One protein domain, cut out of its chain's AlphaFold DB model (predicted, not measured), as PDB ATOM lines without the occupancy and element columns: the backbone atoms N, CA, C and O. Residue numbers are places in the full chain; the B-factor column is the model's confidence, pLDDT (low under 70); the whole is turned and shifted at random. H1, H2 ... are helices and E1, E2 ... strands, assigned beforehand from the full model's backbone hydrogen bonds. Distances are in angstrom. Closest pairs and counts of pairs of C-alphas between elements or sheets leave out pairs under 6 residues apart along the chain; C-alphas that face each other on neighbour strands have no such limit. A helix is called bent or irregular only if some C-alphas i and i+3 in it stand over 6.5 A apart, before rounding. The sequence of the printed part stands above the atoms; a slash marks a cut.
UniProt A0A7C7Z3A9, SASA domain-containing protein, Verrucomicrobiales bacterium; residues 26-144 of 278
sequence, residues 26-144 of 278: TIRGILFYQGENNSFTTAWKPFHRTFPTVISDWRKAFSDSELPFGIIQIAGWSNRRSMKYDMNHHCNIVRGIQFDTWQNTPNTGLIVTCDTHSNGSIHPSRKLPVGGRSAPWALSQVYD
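What this domain is: This is residues 26 to 144 of the 278 residues of the protein "SASA domain-containing protein" of Verrucomicrobiales bacterium (UniProt A0A7C7Z3A9). A narrow sheet of three short parallel strands forms the middle layer of a three-layer sandwich, with H2 and H3 over one face and H4 over the other. These three helices run along the strands, while the little helix H1 sits beyond the sheet, next to the start of H3, and a long loop, residues 73 to 90, swings far out from the body. The 119 printed residues hold four named helices and three named strands in the order E1 H1 H2 E2 H3 E3 H4; the sheet's order is E1, E2, E3, and the class is mostly helix. The whole is compact, with a radius of gyration of the C-alphas of 14.9 A and spans of 45 by 31 by 21 A.

How they stand to each other: Start with strand E1, residues 30 to 33; its parallel neighbour is E2, residues 69 to 72, where N 32 and O 70 are 2.8 A apart, within hydrogen-bond range. On the other side of E2 find E3, residues 108 to 111, also parallel, with N 71 and O 109 at 2.7 A. Helix H1, residues 36 to 39, is not on the sheet. H2, residues 44 to 61, is on it at a height of 11.5 A, over E2. H3, residues 91 to 104, is on the same face, over E3 at a height of 9.9 A. H2 touches H3 with residues 44 to 52 alone, closest at the C-alphas of His 48 and Ile 97, 5.7 A, at a steep tilt of 43 degrees, the same way. H3 touches H1 with residues 91 to 94 alone; the C-alphas of Ser 39 and Cys 91 come closest, at 5.2 A. H4, residues 128 to 141, is on the opposite face, over E2 and E3 at a height of 9.2 A, and is apart from H2 and H3. Both strand-helix-strand units, parallel neighbour strands joined through helices, have right-handed crossovers: E1, H1 H2, E2 and E2, H3, E3. Every O i to N i+4 pair is within hydrogen-bond range in H3, against 7 of 14 in H2 and 8 of 10 in H4; H1 is too short for one.

Where its parts are: Find C-alpha 30 at (112.219, 82.349, 165.000), where E1 begins. H2 runs 25.0 A from C-alpha 44, with a kink of 37 degrees near residue 51; it is irregular, but only just, with C-alphas 45 and 48 at 6.9 A. H3 is 19.8 A long, and H4 runs 20.4 A to C-alpha 141 at (119.154, 75.368, 159.077).

The domain as a whole: The two C-alphas farthest apart are those of Thr 26 and Lys 84, 47.5 A. The printed part has no cut; the links E2 to H3 and E3 to H4 are long. Residues 79 to 89 and 119 to 120 have pLDDT under 70.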
ATOM      1  N   THR A  26     108.150  75.827 174.227       90.94
ATOM      2  CA  THR A  26     109.250  75.268 173.439       90.94
ATOM      3  C   THR A  26     109.123  75.739 171.999       90.94
ATOM      4  O   THR A  26     108.125  75.460 171.334       90.94
ATOM      5  N   ILE A  27     110.157  76.408 171.500       94.06
ATOM      6  CA  ILE A  27     110.275  76.793 170.094       94.06
ATOM      7  C   ILE A  27     111.523  76.162 169.484       94.06
ATOM      8  O   ILE A  27     112.463  75.804 170.188       94.06
ATOM      9  N   ARG A  28     111.526  76.014 168.158       95.12
ATOM     10  CA  ARG A  28     112.663  75.449 167.415       95.12
ATOM     11  C   ARG A  28     113.454  76.507 166.635       95.12
ATOM     12  O   ARG A  28     114.571  76.249 166.208       95.12
ATOM     13  N   GLY A  29     112.880  77.692 166.463       96.12
ATOM     14  CA  GLY A  29     113.490  78.824 165.778       96.12
ATOM     15  C   GLY A  29     112.503  79.979 165.654       96.12
ATOM     16  O   GLY A  29     111.334  79.854 166.024       96.12
ATOM     17  N   ILE A  30     112.982  81.103 165.130       96.75
ATOM     18  CA  ILE A  30     112.219  82.349 165.000       96.75
ATOM     19  C   ILE A  30     112.219  82.794 163.539       96.75
ATOM     20  O   ILE A  30     113.244  82.716 162.869       96.75
ATOM     21  N   LEU A  31     111.086  83.308 163.062       97.56
ATOM     22  CA  LEU A  31     111.006  84.111 161.842       97.56
ATOM     23  C   LEU A  31     110.609  85.534 162.233       97.56
ATOM     24  O   LEU A  31     109.537  85.746 162.796       97.56
ATOM     25  N   PHE A  32     111.469  86.504 161.939       97.00
ATOM     26  CA  PHE A  32     111.279  87.899 162.316       97.00
ATOM     27  C   PHE A  32     111.222  88.789 161.076       97.00
ATOM     28  O   PHE A  32     112.203  88.911 160.344       97.00
ATOM     29  N   TYR A  33     110.069  89.422 160.854       95.62
ATOM     30  CA  TYR A  33     109.850  90.373 159.765       95.62
ATOM     31  C   TYR A  33     109.559  91.750 160.357       95.62
ATOM     32  O   TYR A  33     108.440  92.029 160.785       95.62
ATOM     33  N   GLN A  34     110.578  92.607 160.387       93.25
ATOM     34  CA  GLN A  34     110.437  93.996 160.804       93.25
ATOM     35  C   GLN A  34     111.561  94.852 160.203       93.25
ATOM     36  O   GLN A  34     112.702  94.400 160.090       93.25
ATOM     37  N   GLY A  35     111.236  96.093 159.844       92.44
ATOM     38  CA  GLY A  35     112.216  97.145 159.542       92.44
ATOM     39  C   GLY A  35     111.620  98.365 158.834       92.44
ATOM     40  O   GLY A  35     112.236  99.428 158.769       92.44
ATOM     41  N   GLU A  36     110.394  98.253 158.332       90.38
ATOM     42  CA  GLU A  36     109.702  99.282 157.559       90.38
ATOM     43  C   GLU A  36     109.575 100.585 158.350       90.38
ATOM     44  O   GLU A  36     109.963 101.644 157.865       90.38
ATOM     45  N   ASN A  37     109.149 100.511 159.614       88.19
ATOM     46  CA  ASN A  37     109.047 101.703 160.457       88.19
ATOM     47  C   ASN A  37     110.409 102.354 160.755       88.19
ATOM     48  O   ASN A  37     110.484 103.561 160.973       88.19
ATOM     49  N   ASN A  38     111.499 101.583 160.720       90.62
ATOM     50  CA  ASN A  38     112.857 102.100 160.894       90.62
ATOM     51  C   ASN A  38     113.396 102.777 159.633       90.62
ATOM     52  O   ASN A  38     114.428 103.438 159.690       90.62
ATOM     53  N   SER A  39     112.689 102.647 158.513       86.62
ATOM     54  CA  SER A  39     113.037 103.317 157.266       86.62
ATOM     55  C   SER A  39     112.635 104.803 157.305       86.62
ATOM     56  O   SER A  39     113.234 105.615 156.615       86.62
ATOM     57  N   PHE A  40     111.685 105.214 158.153       82.00
ATOM     58  CA  PHE A  40     111.223 106.605 158.188       82.00
ATOM     59  C   PHE A  40     112.189 107.563 158.893       82.00
ATOM     60  O   PHE A  40     112.682 107.299 159.992       82.00
ATOM     61  N   THR A  41     112.333 108.769 158.334       80.88
ATOM     62  CA  THR A  41     113.026 109.914 158.953       80.88
ATOM     63  C   THR A  41     114.463 109.579 159.387       80.88
ATOM     64  O   THR A  41     115.312 109.266 158.555       80.88
ATOM     65  N   THR A  42     114.755 109.638 160.686       85.69
ATOM     66  CA  THR A  42     116.053 109.344 161.301       85.69
ATOM     67  C   THR A  42     116.044 108.038 162.105       85.69
ATOM     68  O   THR A  42     117.043 107.721 162.750       85.69
ATOM     69  N   ALA A  43     114.957 107.251 162.054       87.31
ATOM     70  CA  ALA A  43     114.799 106.011 162.825       87.31
ATOM     71  C   ALA A  43     115.783 104.896 162.417       87.31
ATOM     72  O   ALA A  43     116.027 103.967 163.189       87.31
ATOM     73  N   TRP A  44     116.400 105.017 161.240       86.94
ATOM     74  CA  TRP A  44     117.472 104.137 160.776       86.94
ATOM     75  C   TRP A  44     118.770 104.332 161.576       86.94
ATOM     76  O   TRP A  44     119.562 103.399 161.694       86.94
ATOM     77  N   LYS A  45     119.000 105.521 162.157       88.38
ATOM     78  CA  LYS A  45     120.250 105.859 162.858       88.38
ATOM     79  C   LYS A  45     120.565 104.897 164.004       88.38
ATOM     80  O   LYS A  45     121.660 104.346 163.993       88.38
ATOM     81  N   PRO A  46     119.670 104.644 164.977       90.25
ATOM     82  CA  PRO A  46     119.941 103.664 166.028       90.25
ATOM     83  C   PRO A  46     119.852 102.213 165.536       90.25
ATOM     84  O   PRO A  46     120.356 101.318 166.211       90.25
ATOM     85  N   PHE A  47     119.241 101.965 164.372       91.31
ATOM     86  CA  PHE A  47     118.855 100.625 163.934       91.31
ATOM     87  C   PHE A  47     120.042  99.671 163.751       91.31
ATOM     88  O   PHE A  47     119.926  98.501 164.098       91.31
ATOM     89  N   HIS A  48     121.206 100.174 163.322       89.00
ATOM     90  CA  HIS A  48     122.436  99.372 163.232       89.00
ATOM     91  C   HIS A  48     122.874  98.777 164.581       89.00
ATOM     92  O   HIS A  48     123.533  97.745 164.606       89.00
ATOM     93  N   ARG A  49     122.491  99.403 165.703       89.94
ATOM     94  CA  ARG A  49     122.753  98.895 167.058       89.94
ATOM     95  C   ARG A  49     121.584  98.094 167.602       89.94
ATOM     96  O   ARG A  49     121.803  97.075 168.239       89.94
ATOM     97  N   THR A  50     120.353  98.549 167.378       92.38
ATOM     98  CA  THR A  50     119.168  97.949 168.011       92.38
ATOM     99  C   THR A  50     118.639  96.720 167.282       92.38
ATOM    100  O   THR A  50     117.956  95.909 167.891       92.38
ATOM    101  N   PHE A  51     118.887  96.568 165.980       94.50
ATOM    102  CA  PHE A  51     118.407  95.393 165.253       94.50
ATOM    103  C   PHE A  51     119.138  94.104 165.675       94.50
ATOM    104  O   PHE A  51     118.447  93.143 166.020       94.50
ATOM    105  N   PRO A  52     120.486  94.070 165.784       93.12
ATOM    106  CA  PRO A  52     121.192  92.903 166.319       93.12
ATOM    107  C   PRO A  52     120.756  92.512 167.739       93.12
ATOM    108  O   PRO A  52     120.704  91.324 168.063       93.12
ATOM    109  N   THR A  53     120.394  93.484 168.591       93.31
ATOM    110  CA  THR A  53     120.002  93.178 169.977       93.31
ATOM    111  C   THR A  53     118.710  92.372 170.048       93.31
ATOM    112  O   THR A  53     118.604  91.525 170.931       93.31
ATOM    113  N   VAL A  54     117.786  92.533 169.085       93.38
ATOM    114  CA  VAL A  54     116.558  91.714 168.995       93.38
ATOM    115  C   VAL A  54     116.898  90.225 169.025       93.38
ATOM    116  O   VAL A  54     116.289  89.475 169.779       93.38
ATOM    117  N   ILE A  55     117.905  89.795 168.266       95.69
ATOM    118  CA  ILE A  55     118.296  88.383 168.188       95.69
ATOM    119  C   ILE A  55     118.772  87.899 169.561       95.69
ATOM    120  O   ILE A  55     118.284  86.893 170.078       95.69
ATOM    121  N   SER A  56     119.681  88.652 170.187       94.31
ATOM    122  CA  SER A  56     120.202  88.313 171.513       94.31
ATOM    123  C   SER A  56     119.133  88.335 172.611       94.31
ATOM    124  O   SER A  56     119.175  87.508 173.516       94.31
ATOM    125  N   ASP A  57     118.159  89.242 172.538       92.69
ATOM    126  CA  ASP A  57     117.101  89.358 173.540       92.69
ATOM    127  C   ASP A  57     116.094  88.211 173.429       92.69
ATOM    128  O   ASP A  57     115.668  87.675 174.451       92.69
ATOM    129  N   TRP A  58     115.770  87.765 172.211       93.62
ATOM    130  CA  TRP A  58     114.953  86.566 172.013       93.62
ATOM    131  C   TRP A  58     115.678  85.298 172.477       93.62
ATOM    132  O   TRP A  58     115.089  84.486 173.186       93.62
ATOM    133  N   ARG A  59     116.970  85.158 172.160       95.00
ATOM    134  CA  ARG A  59     117.812  84.054 172.652       95.00
ATOM    135  C   ARG A  59     117.839  83.976 174.179       95.00
ATOM    136  O   ARG A  59     117.638  82.908 174.749       95.00
ATOM    137  N   LYS A  60     117.989  85.120 174.858       93.12
ATOM    138  CA  LYS A  60     117.892  85.206 176.327       93.12
ATOM    139  C   LYS A  60     116.500  84.827 176.832       93.12
ATOM    140  O   LYS A  60     116.400  84.062 177.784       93.12
ATOM    141  N   ALA A  61     115.439  85.343 176.208       91.81
ATOM    142  CA  ALA A  61     114.062  85.085 176.634       91.81
ATOM    143  C   ALA A  61     113.702  83.591 176.598       91.81
ATOM    144  O   ALA A  61     113.011  83.114 177.493       91.81
ATOM    145  N   PHE A  62     114.211  82.859 175.604       93.00
ATOM    146  CA  PHE A  62     114.017  81.413 175.460       93.00
ATOM    147  C   PHE A  62     115.135  80.565 176.081       93.00
ATOM    148  O   PHE A  62     115.088  79.342 175.990       93.00
ATOM    149  N   SER A  63     116.113  81.191 176.744       93.19
ATOM    150  CA  SER A  63     117.267  80.512 177.354       93.19
ATOM    151  C   SER A  63     118.036  79.598 176.384       93.19
ATOM    152  O   SER A  63     118.516  78.538 176.774       93.19
ATOM    153  N   ASP A  64     118.169  80.022 175.126       95.00
ATOM    154  CA  ASP A  64     118.890  79.302 174.071       95.00
ATOM    155  C   ASP A  64     119.781  80.292 173.304       95.00
ATOM    156  O   ASP A  64     119.292  81.112 172.527       95.00
ATOM    157  N   SER A  65     121.097  80.247 173.545       95.81
ATOM    158  CA  SER A  65     122.076  81.151 172.917       95.81
ATOM    159  C   SER A  65     122.299  80.874 171.430       95.81
ATOM    160  O   SER A  65     122.750  81.762 170.706       95.81
ATOM    161  N   GLU A  66     121.951  79.671 170.978       96.50
ATOM    162  CA  GLU A  66     122.160  79.195 169.615       96.50
ATOM    163  C   GLU A  66     120.857  79.151 168.810       96.50
ATOM    164  O   GLU A  66     120.888  78.769 167.639       96.50
ATOM    165  N   LEU A  67     119.740  79.595 169.404       97.31
ATOM    166  CA  LEU A  67     118.410  79.564 168.807       97.31
ATOM    167  C   LEU A  67     118.437  80.108 167.366       97.31
ATOM    168  O   LEU A  67     118.819  81.277 167.161       97.31
ATOM    169  N   PRO A  68     118.011  79.300 166.373       98.31
ATOM    170  CA  PRO A  68     117.993  79.727 164.985       98.31
ATOM    171  C   PRO A  68     117.073  80.924 164.755       98.31
ATOM    172  O   PRO A  68     115.903  80.915 165.150       98.31
ATOM    173  N   PHE A  69     117.588  81.941 164.065       98.50
ATOM    174  CA  PHE A  69     116.870  83.196 163.852       98.50
ATOM    175  C   PHE A  69     116.833  83.585 162.367       98.50
ATOM    176  O   PHE A  69     117.828  84.009 161.780       98.50
ATOM    177  N   GLY A  70     115.670  83.440 161.742       98.50
ATOM    178  CA  GLY A  70     115.423  83.811 160.356       98.50
ATOM    179  C   GLY A  70     114.948  85.255 160.262       98.50
ATOM    180  O   GLY A  70     113.845  85.590 160.689       98.50
ATOM    181  N   ILE A  71     115.774  86.116 159.682       98.56
ATOM    182  CA  ILE A  71     115.468  87.511 159.386       98.56
ATOM    183  C   ILE A  71     114.769  87.566 158.032       98.56
ATOM    184  O   ILE A  71     115.363  87.229 157.011       98.56
ATOM    185  N   ILE A  72     113.528  88.034 157.988       97.88
ATOM    186  CA  ILE A  72     112.860  88.338 156.726       97.88
ATOM    187  C   ILE A  72     113.244  89.765 156.336       97.88
ATOM    188  O   ILE A  72     112.855  90.733 156.993       97.88
ATOM    189  N   GLN A  73     114.060  89.885 155.286       96.31
ATOM    190  CA  GLN A  73     114.505  91.174 154.768       96.31
ATOM    191  C   GLN A  73     113.291  91.951 154.265       96.31
ATOM    192  O   GLN A  73     112.465  91.378 153.552       96.31
ATOM    193  N   ILE A  74     113.190  93.242 154.591       94.31
ATOM    194  CA  ILE A  74     112.037  94.042 154.161       94.31
ATOM    195  C   ILE A  74     111.957  94.133 152.633       94.31
ATOM    196  O   ILE A  74     112.983  94.227 151.955       94.31
ATOM    197  N   ALA A  75     110.740  94.118 152.082       90.88
ATOM    198  CA  ALA A  75     110.543  94.145 150.635       90.88
ATOM    199  C   ALA A  75     110.979  95.492 150.015       90.88
ATOM    200  O   ALA A  75     111.759  95.547 149.067       90.88
ATOM    201  N   GLY A  76     110.522  96.595 150.602       85.62
ATOM    202  CA  GLY A  76     110.784  97.950 150.126       85.62
ATOM    203  C   GLY A  76     109.498  98.750 149.951       85.62
ATOM    204  O   GLY A  76     108.429  98.198 149.688       85.62
ATOM    205  N   TRP A  77     109.603 100.062 150.126       81.75
ATOM    206  CA  TRP A  77     108.500 101.004 150.010       81.75
ATOM    207  C   TRP A  77     109.011 102.423 149.738       81.75
ATOM    208  O   TRP A  77     110.107 102.798 150.157       81.75
ATOM    209  N   SER A  78     108.203 103.230 149.049       76.62
ATOM    210  CA  SER A  78     108.471 104.649 148.802       76.62
ATOM    211  C   SER A  78     107.175 105.455 148.855       76.62
ATOM    212  O   SER A  78     106.154 105.042 148.304       76.62
ATOM    213  N   ASN A  79     107.229 106.641 149.462       67.50
ATOM    214  CA  ASN A  79     106.175 107.657 149.373       67.50
ATOM    215  C   ASN A  79     106.197 108.415 148.031       67.50
ATOM    216  O   ASN A  79     105.194 109.020 147.651       67.50
ATOM    217  N   ARG A  80     107.315 108.369 147.295       64.31
ATOM    218  CA  ARG A  80     107.414 108.892 145.931       64.31
ATOM    219  C   ARG A  80     106.998 107.806 144.949       64.31
ATOM    220  O   ARG A  80     107.668 106.784 144.836       64.31
ATOM    221  N   ARG A  81     105.908 108.054 144.218       54.06
ATOM    222  CA  ARG A  81     105.343 107.160 143.188       54.06
ATOM    223  C   ARG A  81     106.091 107.220 141.845       54.06
ATOM    224  O   ARG A  81     105.521 106.881 140.816       54.06
ATOM    225  N   SER A  82     107.339 107.694 141.827       51.59
ATOM    226  CA  SER A  82     108.178 107.706 140.626       51.59
ATOM    227  C   SER A  82     109.301 106.688 140.761       51.59
ATOM    228  O   SER A  82     110.070 106.747 141.716       51.59
ATOM    229  N   MET A  83     109.423 105.808 139.769       44.44
ATOM    230  CA  MET A  83     110.490 104.805 139.662       44.44
ATOM    231  C   MET A  83     111.788 105.366 139.055       44.44
ATOM    232  O   MET A  83     112.710 104.600 138.796       44.44
ATOM    233  N   LYS A  84     111.887 106.692 138.830       51.62
ATOM    234  CA  LYS A  84     113.189 107.319 138.550       51.62
ATOM    235  C   LYS A  84     114.121 106.977 139.703       51.62
ATOM    236  O   LYS A  84     113.668 106.985 140.848       51.62
ATOM    237  N   TYR A  85     115.384 106.685 139.395       54.97
ATOM    238  CA  TYR A  85     116.435 106.404 140.371       54.97
ATOM    239  C   TYR A  85     116.759 107.659 141.201       54.97
ATOM    240  O   TYR A  85     117.806 108.281 141.106       54.97
ATOM    241  N   ASP A  86     115.785 108.075 141.997       52.62
ATOM    242  CA  ASP A  86     115.875 109.048 143.056       52.62
ATOM    243  C   ASP A  86     116.095 108.223 144.314       52.62
ATOM    244  O   ASP A  86     115.183 107.569 144.839       52.62
ATOM    245  N   MET A  87     117.358 108.159 144.718       59.69
ATOM    246  CA  MET A  87     117.824 107.379 145.846       59.69
ATOM    247  C   MET A  87     117.333 107.960 147.177       59.69
ATOM    248  O   MET A  87     118.105 108.369 148.037       59.69
ATOM    249  N   ASN A  88     116.026 107.968 147.407       62.09
ATOM    250  CA  ASN A  88     115.491 108.177 148.739       62.09
ATOM    251  C   ASN A  88     115.959 106.980 149.581       62.09
ATOM    252  O   ASN A  88     115.430 105.891 149.435       62.09
ATOM    253  N   HIS A  89     117.046 107.126 150.342       64.75
ATOM    254  CA  HIS A  89     117.790 105.972 150.859       64.75
ATOM    255  C   HIS A  89     117.232 105.376 152.167       64.75
ATOM    256  O   HIS A  89     117.959 105.250 153.145       64.75
ATOM    257  N   HIS A  90     115.955 105.031 152.256       79.50
ATOM    258  CA  HIS A  90     115.361 104.573 153.520       79.50
ATOM    259  C   HIS A  90     115.413 103.057 153.684       79.50
ATOM    260  O   HIS A  90     116.155 102.527 154.514       79.50
ATOM    261  N   CYS A  91     114.670 102.344 152.847       88.44
ATOM    262  CA  CYS A  91     114.548 100.897 152.921       88.44
ATOM    263  C   CYS A  91     115.845 100.193 152.502       88.44
ATOM    264  O   CYS A  91     116.156  99.129 153.021       88.44
ATOM    265  N   ASN A  92     116.645 100.751 151.589       88.94
ATOM    266  CA  ASN A  92     117.959 100.193 151.234       88.94
ATOM    267  C   ASN A  92     118.955 100.237 152.406       88.94
ATOM    268  O   ASN A  92     119.702  99.279 152.568       88.94
ATOM    269  N   ILE A  93     118.947 101.287 153.241       90.25
ATOM    270  CA  ILE A  93     119.794 101.339 154.447       90.25
ATOM    271  C   ILE A  93     119.349 100.271 155.444       90.25
ATOM    272  O   ILE A  93     120.179  99.514 155.939       90.25
ATOM    273  N   VAL A  94     118.043 100.163 155.703       93.38
ATOM    274  CA  VAL A  94     117.499  99.139 156.607       93.38
ATOM    275  C   VAL A  94     117.815  97.726 156.110       93.38
ATOM    276  O   VAL A  94     118.291  96.906 156.890       93.38
ATOM    277  N   ARG A  95     117.643  97.448 154.811       94.12
ATOM    278  CA  ARG A  95     118.037  96.165 154.203       94.12
ATOM    279  C   ARG A  95     119.537  95.903 154.316       94.12
ATOM    280  O   ARG A  95     119.914  94.758 154.544       94.12
ATOM    281  N   GLY A  96     120.364  96.943 154.188       94.00
ATOM    282  CA  GLY A  96     121.806  96.877 154.428       94.00
ATOM    283  C   GLY A  96     122.129  96.487 155.870       94.00
ATOM    284  O   GLY A  96     122.868  95.540 156.088       94.00
ATOM    285  N   ILE A  97     121.482  97.117 156.854       94.25
ATOM    286  CA  ILE A  97     121.636  96.766 158.276       94.25
ATOM    287  C   ILE A  97     121.190  95.320 158.548       94.25
ATOM    288  O   ILE A  97     121.869  94.599 159.277       94.25
ATOM    289  N   GLN A  98     120.076  94.872 157.959       97.25
ATOM    290  CA  GLN A  98     119.622  93.479 158.068       97.25
ATOM    291  C   GLN A  98     120.636  92.500 157.457       97.25
ATOM    292  O   GLN A  98     120.870  91.432 158.021       97.25
ATOM    293  N   PHE A  99     121.256  92.876 156.333       97.00
ATOM    294  CA  PHE A  99     122.312  92.102 155.686       97.00
ATOM    295  C   PHE A  99     123.574  92.016 156.544       97.00
ATOM    296  O   PHE A  99     124.047  90.915 156.811       97.00
ATOM    297  N   ASP A 100     124.066  93.147 157.045       95.50
ATOM    298  CA  ASP A 100     125.253  93.200 157.902       95.50
ATOM    299  C   ASP A 100     125.020  92.438 159.218       95.50
ATOM    300  O   ASP A 100     125.888  91.710 159.690       95.50
ATOM    301  N   THR A 101     123.814  92.528 159.788       96.88
ATOM    302  CA  THR A 101     123.444  91.761 160.990       96.88
ATOM    303  C   THR A 101     123.495  90.259 160.732       96.88
ATOM    304  O   THR A 101     124.034  89.524 161.553       96.88
ATOM    305  N   TRP A 102     122.955  89.801 159.600       97.75
ATOM    306  CA  TRP A 102     122.996  88.390 159.218       97.75
ATOM    307  C   TRP A 102     124.434  87.886 159.041       97.75
ATOM    308  O   TRP A 102     124.786  86.853 159.603       97.75
ATOM    309  N   GLN A 103     125.275  88.639 158.329       95.88
ATOM    310  CA  GLN A 103     126.681  88.281 158.102       95.88
ATOM    311  C   GLN A 103     127.484  88.181 159.408       95.88
ATOM    312  O   GLN A 103     128.386  87.356 159.522       95.88
ATOM    313  N   ASN A 104     127.122  88.982 160.413       96.06
ATOM    314  CA  ASN A 104     127.839  89.075 161.685       96.06
ATOM    315  C   ASN A 104     127.243  88.241 162.827       96.06
ATOM    316  O   ASN A 104     127.785  88.260 163.932       96.06
ATOM    317  N   THR A 105     126.125  87.539 162.610       96.88
ATOM    318  CA  THR A 105     125.426  86.824 163.690       96.88
ATOM    319  C   THR A 105     125.286  85.335 163.363       96.88
ATOM    320  O   THR A 105     124.497  84.973 162.486       96.88
ATOM    321  N   PRO A 106     125.988  84.440 164.086       96.94
ATOM    322  CA  PRO A 106     125.873  82.994 163.898       96.94
ATOM    323  C   PRO A 106     124.449  82.467 164.110       96.94
ATOM    324  O   PRO A 106     123.660  83.051 164.858       96.94
ATOM    325  N   ASN A 107     124.131  81.334 163.481       97.50
ATOM    326  CA  ASN A 107     122.814  80.677 163.497       97.50
ATOM    327  C   ASN A 107     121.665  81.616 163.111       97.50
ATOM    328  O   ASN A 107     120.572  81.582 163.685       97.50
ATOM    329  N   THR A 108     121.917  82.476 162.126       98.31
ATOM    330  CA  THR A 108     120.893  83.321 161.520       98.31
ATOM    331  C   THR A 108     120.810  83.093 160.018       98.31
ATOM    332  O   THR A 108     121.743  82.600 159.385       98.31
ATOM    333  N   GLY A 109     119.665  83.426 159.429       98.00
ATOM    334  CA  GLY A 109     119.517  83.453 157.978       98.00
ATOM    335  C   GLY A 109     118.745  84.667 157.511       98.00
ATOM    336  O   GLY A 109     117.788  85.064 158.164       98.00
ATOM    337  N   LEU A 110     119.137  85.244 156.377       98.56
ATOM    338  CA  LEU A 110     118.420  86.354 155.755       98.56
ATOM    339  C   LEU A 110     117.555  85.861 154.594       98.56
ATOM    340  O   LEU A 110     118.067  85.434 153.564       98.56
ATOM    341  N   ILE A 111     116.239  85.954 154.727       98.00
ATOM    342  CA  ILE A 111     115.275  85.617 153.684       98.00
ATOM    343  C   ILE A 111     115.002  86.876 152.862       98.00
ATOM    344  O   ILE A 111     114.361  87.814 153.336       98.00
ATOM    345  N   VAL A 112     115.486  86.904 151.622       95.00
ATOM    346  CA  VAL A 112     115.301  88.031 150.698       95.00
ATOM    347  C   VAL A 112     113.874  88.073 150.139       95.00
ATOM    348  O   VAL A 112     113.348  87.090 149.605       95.00
ATOM    349  N   THR A 113     113.232  89.239 150.257       93.56
ATOM    350  CA  THR A 113     111.855  89.460 149.780       93.56
ATOM    351  C   THR A 113     111.683  90.753 148.986       93.56
ATOM    352  O   THR A 113     110.559  91.205 148.773       93.56
ATOM    353  N   CYS A 114     112.781  91.362 148.527       88.25
ATOM    354  CA  CYS A 114     112.744  92.682 147.902       88.25
ATOM    355  C   CYS A 114     111.836  92.769 146.666       88.25
ATOM    356  O   CYS A 114     111.144  93.758 146.484       88.25
ATOM    357  N   ASP A 115     111.737  91.699 145.884       88.62
ATOM    358  CA  ASP A 115     110.868  91.555 144.707       88.62
ATOM    359  C   ASP A 115     109.369  91.350 145.035       88.62
ATOM    360  O   ASP A 115     108.538  91.214 144.136       88.62
ATOM    361  N   THR A 116     108.997  91.294 146.319       90.00
ATOM    362  CA  THR A 116     107.600  91.112 146.763       90.00
ATOM    363  C   THR A 116     106.870  92.430 147.047       90.00
ATOM    364  O   THR A 116     105.704  92.415 147.456       90.00
ATOM    365  N   HIS A 117     107.544  93.566 146.833       81.69
ATOM    366  CA  HIS A 117     107.008  94.901 147.087       81.69
ATOM    367  C   HIS A 117     105.780  95.218 146.210       81.69
ATOM    368  O   HIS A 117     105.454  94.519 145.249       81.69
ATOM    369  N   SER A 118     105.099  96.328 146.502       72.81
ATOM    370  CA  SER A 118     103.988  96.830 145.685       72.81
ATOM    371  C   SER A 118     104.148  98.324 145.389       72.81
ATOM    372  O   SER A 118     104.711  99.058 146.195       72.81
ATOM    373  N   ASN A 119     103.646  98.797 144.243       67.69
ATOM    374  CA  ASN A 119     103.747 100.208 143.833       67.69
ATOM    375  C   ASN A 119     102.682 101.114 144.497       67.69
ATOM    376  O   ASN A 119     102.091 101.985 143.865       67.69
ATOM    377  N   GLY A 120     102.369 100.884 145.771       69.44
ATOM    378  CA  GLY A 120     101.312 101.652 146.441       69.44
ATOM    379  C   GLY A 120     101.016 101.271 147.884       69.44
ATOM    380  O   GLY A 120     100.296 102.004 148.557       69.44
ATOM    381  N   SER A 121     101.578 100.172 148.384       80.56
ATOM    382  CA  SER A 121     101.437  99.746 149.775       80.56
ATOM    383  C   SER A 121     102.790  99.362 150.358       80.56
ATOM    384  O   SER A 121     103.619  98.752 149.684       80.56
ATOM    385  N   ILE A 122     102.993  99.714 151.629       82.94
ATOM    386  CA  ILE A 122     104.144  99.263 152.423       82.94
ATOM    387  C   ILE A 122     104.062  97.767 152.730       82.94
ATOM    388  O   ILE A 122     105.070  97.126 152.998       82.94
ATOM    389  N   HIS A 123     102.859  97.194 152.646       87.00
ATOM    390  CA  HIS A 123     102.653  95.765 152.792       87.00
ATOM    391  C   HIS A 123     102.887  95.060 151.450       87.00
ATOM    392  O   HIS A 123     102.262  95.441 150.451       87.00
ATOM    393  N   PRO A 124     103.727  94.010 151.406       83.19
ATOM    394  CA  PRO A 124     103.931  93.236 150.191       83.19
ATOM    395  C   PRO A 124     102.616  92.578 149.764       83.19
ATOM    396  O   PRO A 124     101.945  91.905 150.554       83.19
ATOM    397  N   SER A 125     102.249  92.769 148.498       80.75
ATOM    398  CA  SER A 125     101.050  92.169 147.898       80.75
ATOM    399  C   SER A 125     101.224  90.659 147.714       80.75
ATOM    400  O   SER A 125     100.271  89.889 147.835       80.75
ATOM    401  N   ARG A 126     102.466  90.215 147.484       88.19
ATOM    402  CA  ARG A 126     102.841  88.813 147.275       88.19
ATOM    403  C   ARG A 126     103.389  88.203 148.567       88.19
ATOM    404  O   ARG A 126     104.595  88.173 148.787       88.19
ATOM    405  N   LYS A 127     102.505  87.664 149.414       91.19
ATOM    406  CA  LYS A 127     102.893  87.008 150.684       91.19
ATOM    407  C   LYS A 127     103.353  85.554 150.529       91.19
ATOM    408  O   LYS A 127     104.184  85.099 151.307       91.19
ATOM    409  N   LEU A 128     102.845  84.830 149.526       94.94
ATOM    410  CA  LEU A 128     103.210  83.424 149.291       94.94
ATOM    411  C   LEU A 128     104.724  83.220 149.076       94.94
ATOM    412  O   LEU A 128     105.280  82.339 149.732       94.94
ATOM    413  N   PRO A 129     105.427  84.041 148.264       94.56
ATOM    414  CA  PRO A 129     106.879  83.924 148.129       94.56
ATOM    415  C   PRO A 129     107.639  84.113 149.445       94.56
ATOM    416  O   PRO A 129     108.656  83.460 149.643       94.56
ATOM    417  N   VAL A 130     107.149  84.955 150.363       95.62
ATOM    418  CA  VAL A 130     107.797  85.181 151.664       95.62
ATOM    419  C   VAL A 130     107.850  83.875 152.459       95.62
ATOM    420  O   VAL A 130     108.934  83.402 152.789       95.62
ATOM    421  N   GLY A 131     106.698  83.234 152.681       96.00
ATOM    422  CA  GLY A 131     106.639  81.950 153.389       96.00
ATOM    423  C   GLY A 131     107.356  80.824 152.637       96.00
ATOM    424  O   GLY A 131     108.095  80.048 153.241       96.00
ATOM    425  N   GLY A 132     107.201  80.783 151.310       96.69
ATOM    426  CA  GLY A 132     107.860  79.802 150.447       96.69
ATOM    427  C   GLY A 132     109.388  79.873 150.481       96.69
ATOM    428  O   GLY A 132     110.033  78.847 150.311       96.69
ATOM    429  N   ARG A 133     109.975  81.047 150.750       96.50
ATOM    430  CA  ARG A 133     111.428  81.222 150.921       96.50
ATOM    431  C   ARG A 133     111.888  81.016 152.363       96.50
ATOM    432  O   ARG A 133     113.009  80.564 152.582       96.50
ATOM    433  N   SER A 134     111.025  81.276 153.344       97.81
ATOM    434  CA  SER A 134     111.296  80.946 154.749       97.81
ATOM    435  C   SER A 134     111.341  79.439 155.009       97.81
ATOM    436  O   SER A 134     112.143  78.989 155.826       97.81
ATOM    437  N   ALA A 135     110.524  78.646 154.311       97.38
ATOM    438  CA  ALA A 135     110.466  77.201 154.520       97.38
ATOM    439  C   ALA A 135     111.795  76.474 154.200       97.38
ATOM    440  O   ALA A 135     112.263  75.736 155.064       97.38
ATOM    441  N   PRO A 136     112.469  76.694 153.052       97.00
ATOM    442  CA  PRO A 136     113.790  76.126 152.773       97.00
ATOM    443  C   PRO A 136     114.855  76.498 153.805       97.00
ATOM    444  O   PRO A 136     115.664  75.644 154.161       97.00
ATOM    445  N   TRP A 137     114.840  77.736 154.318       97.81
ATOM    446  CA  TRP A 137     115.740  78.136 155.404       97.81
ATOM    447  C   TRP A 137     115.477  77.303 156.660       97.81
ATOM    448  O   TRP A 137     116.411  76.720 157.202       97.81
ATOM    449  N   ALA A 138     114.216  77.184 157.084       98.19
ATOM    450  CA  ALA A 138     113.861  76.396 158.259       98.19
ATOM    451  C   ALA A 138     114.238  74.918 158.072       98.19
ATOM    452  O   ALA A 138     114.941  74.338 158.896       98.19
ATOM    453  N   LEU A 139     113.836  74.311 156.953       97.69
ATOM    454  CA  LEU A 139     114.163  72.922 156.639       97.69
ATOM    455  C   LEU A 139     115.677  72.685 156.672       97.69
ATOM    456  O   LEU A 139     116.122  71.731 157.297       97.69
ATOM    457  N   SER A 140     116.463  73.575 156.065       96.81
ATOM    458  CA  SER A 140     117.917  73.436 156.001       96.81
ATOM    459  C   SER A 140     118.621  73.705 157.331       96.81
ATOM    460  O   SER A 140     119.471  72.918 157.725       96.81
ATOM    461  N   GLN A 141     118.338  74.835 157.979       96.50
ATOM    462  CA  GLN A 141     119.154  75.368 159.077       96.50
ATOM    463  C   GLN A 141     118.624  74.977 160.458       96.50
ATOM    464  O   GLN A 141     119.357  75.035 161.438       96.50
ATOM    465  N   VAL A 142     117.347  74.599 160.549       97.56
ATOM    466  CA  VAL A 142     116.660  74.338 161.822       97.56
ATOM    467  C   VAL A 142     116.357  72.850 162.007       97.56
ATOM    468  O   VAL A 142     116.463  72.310 163.114       97.56
ATOM    469  N   TYR A 143     115.981  72.184 160.912       97.38
ATOM    470  CA  TYR A 143     115.593  70.771 160.895       97.38
ATOM    471  C   TYR A 143     116.622  69.852 160.224       97.38
ATOM    472  O   TYR A 143     116.396  68.649 160.168       97.38
ATOM    473  N   ASP A 144     117.730  70.407 159.727       96.00
ATOM    474  CA  ASP A 144     118.813  69.688 159.040       96.00
ATOM    475  C   ASP A 144     118.356  68.785 157.875       96.00
ATOM    476  O   ASP A 144     118.967  67.768 157.543       96.00
TER     477      ASP A 144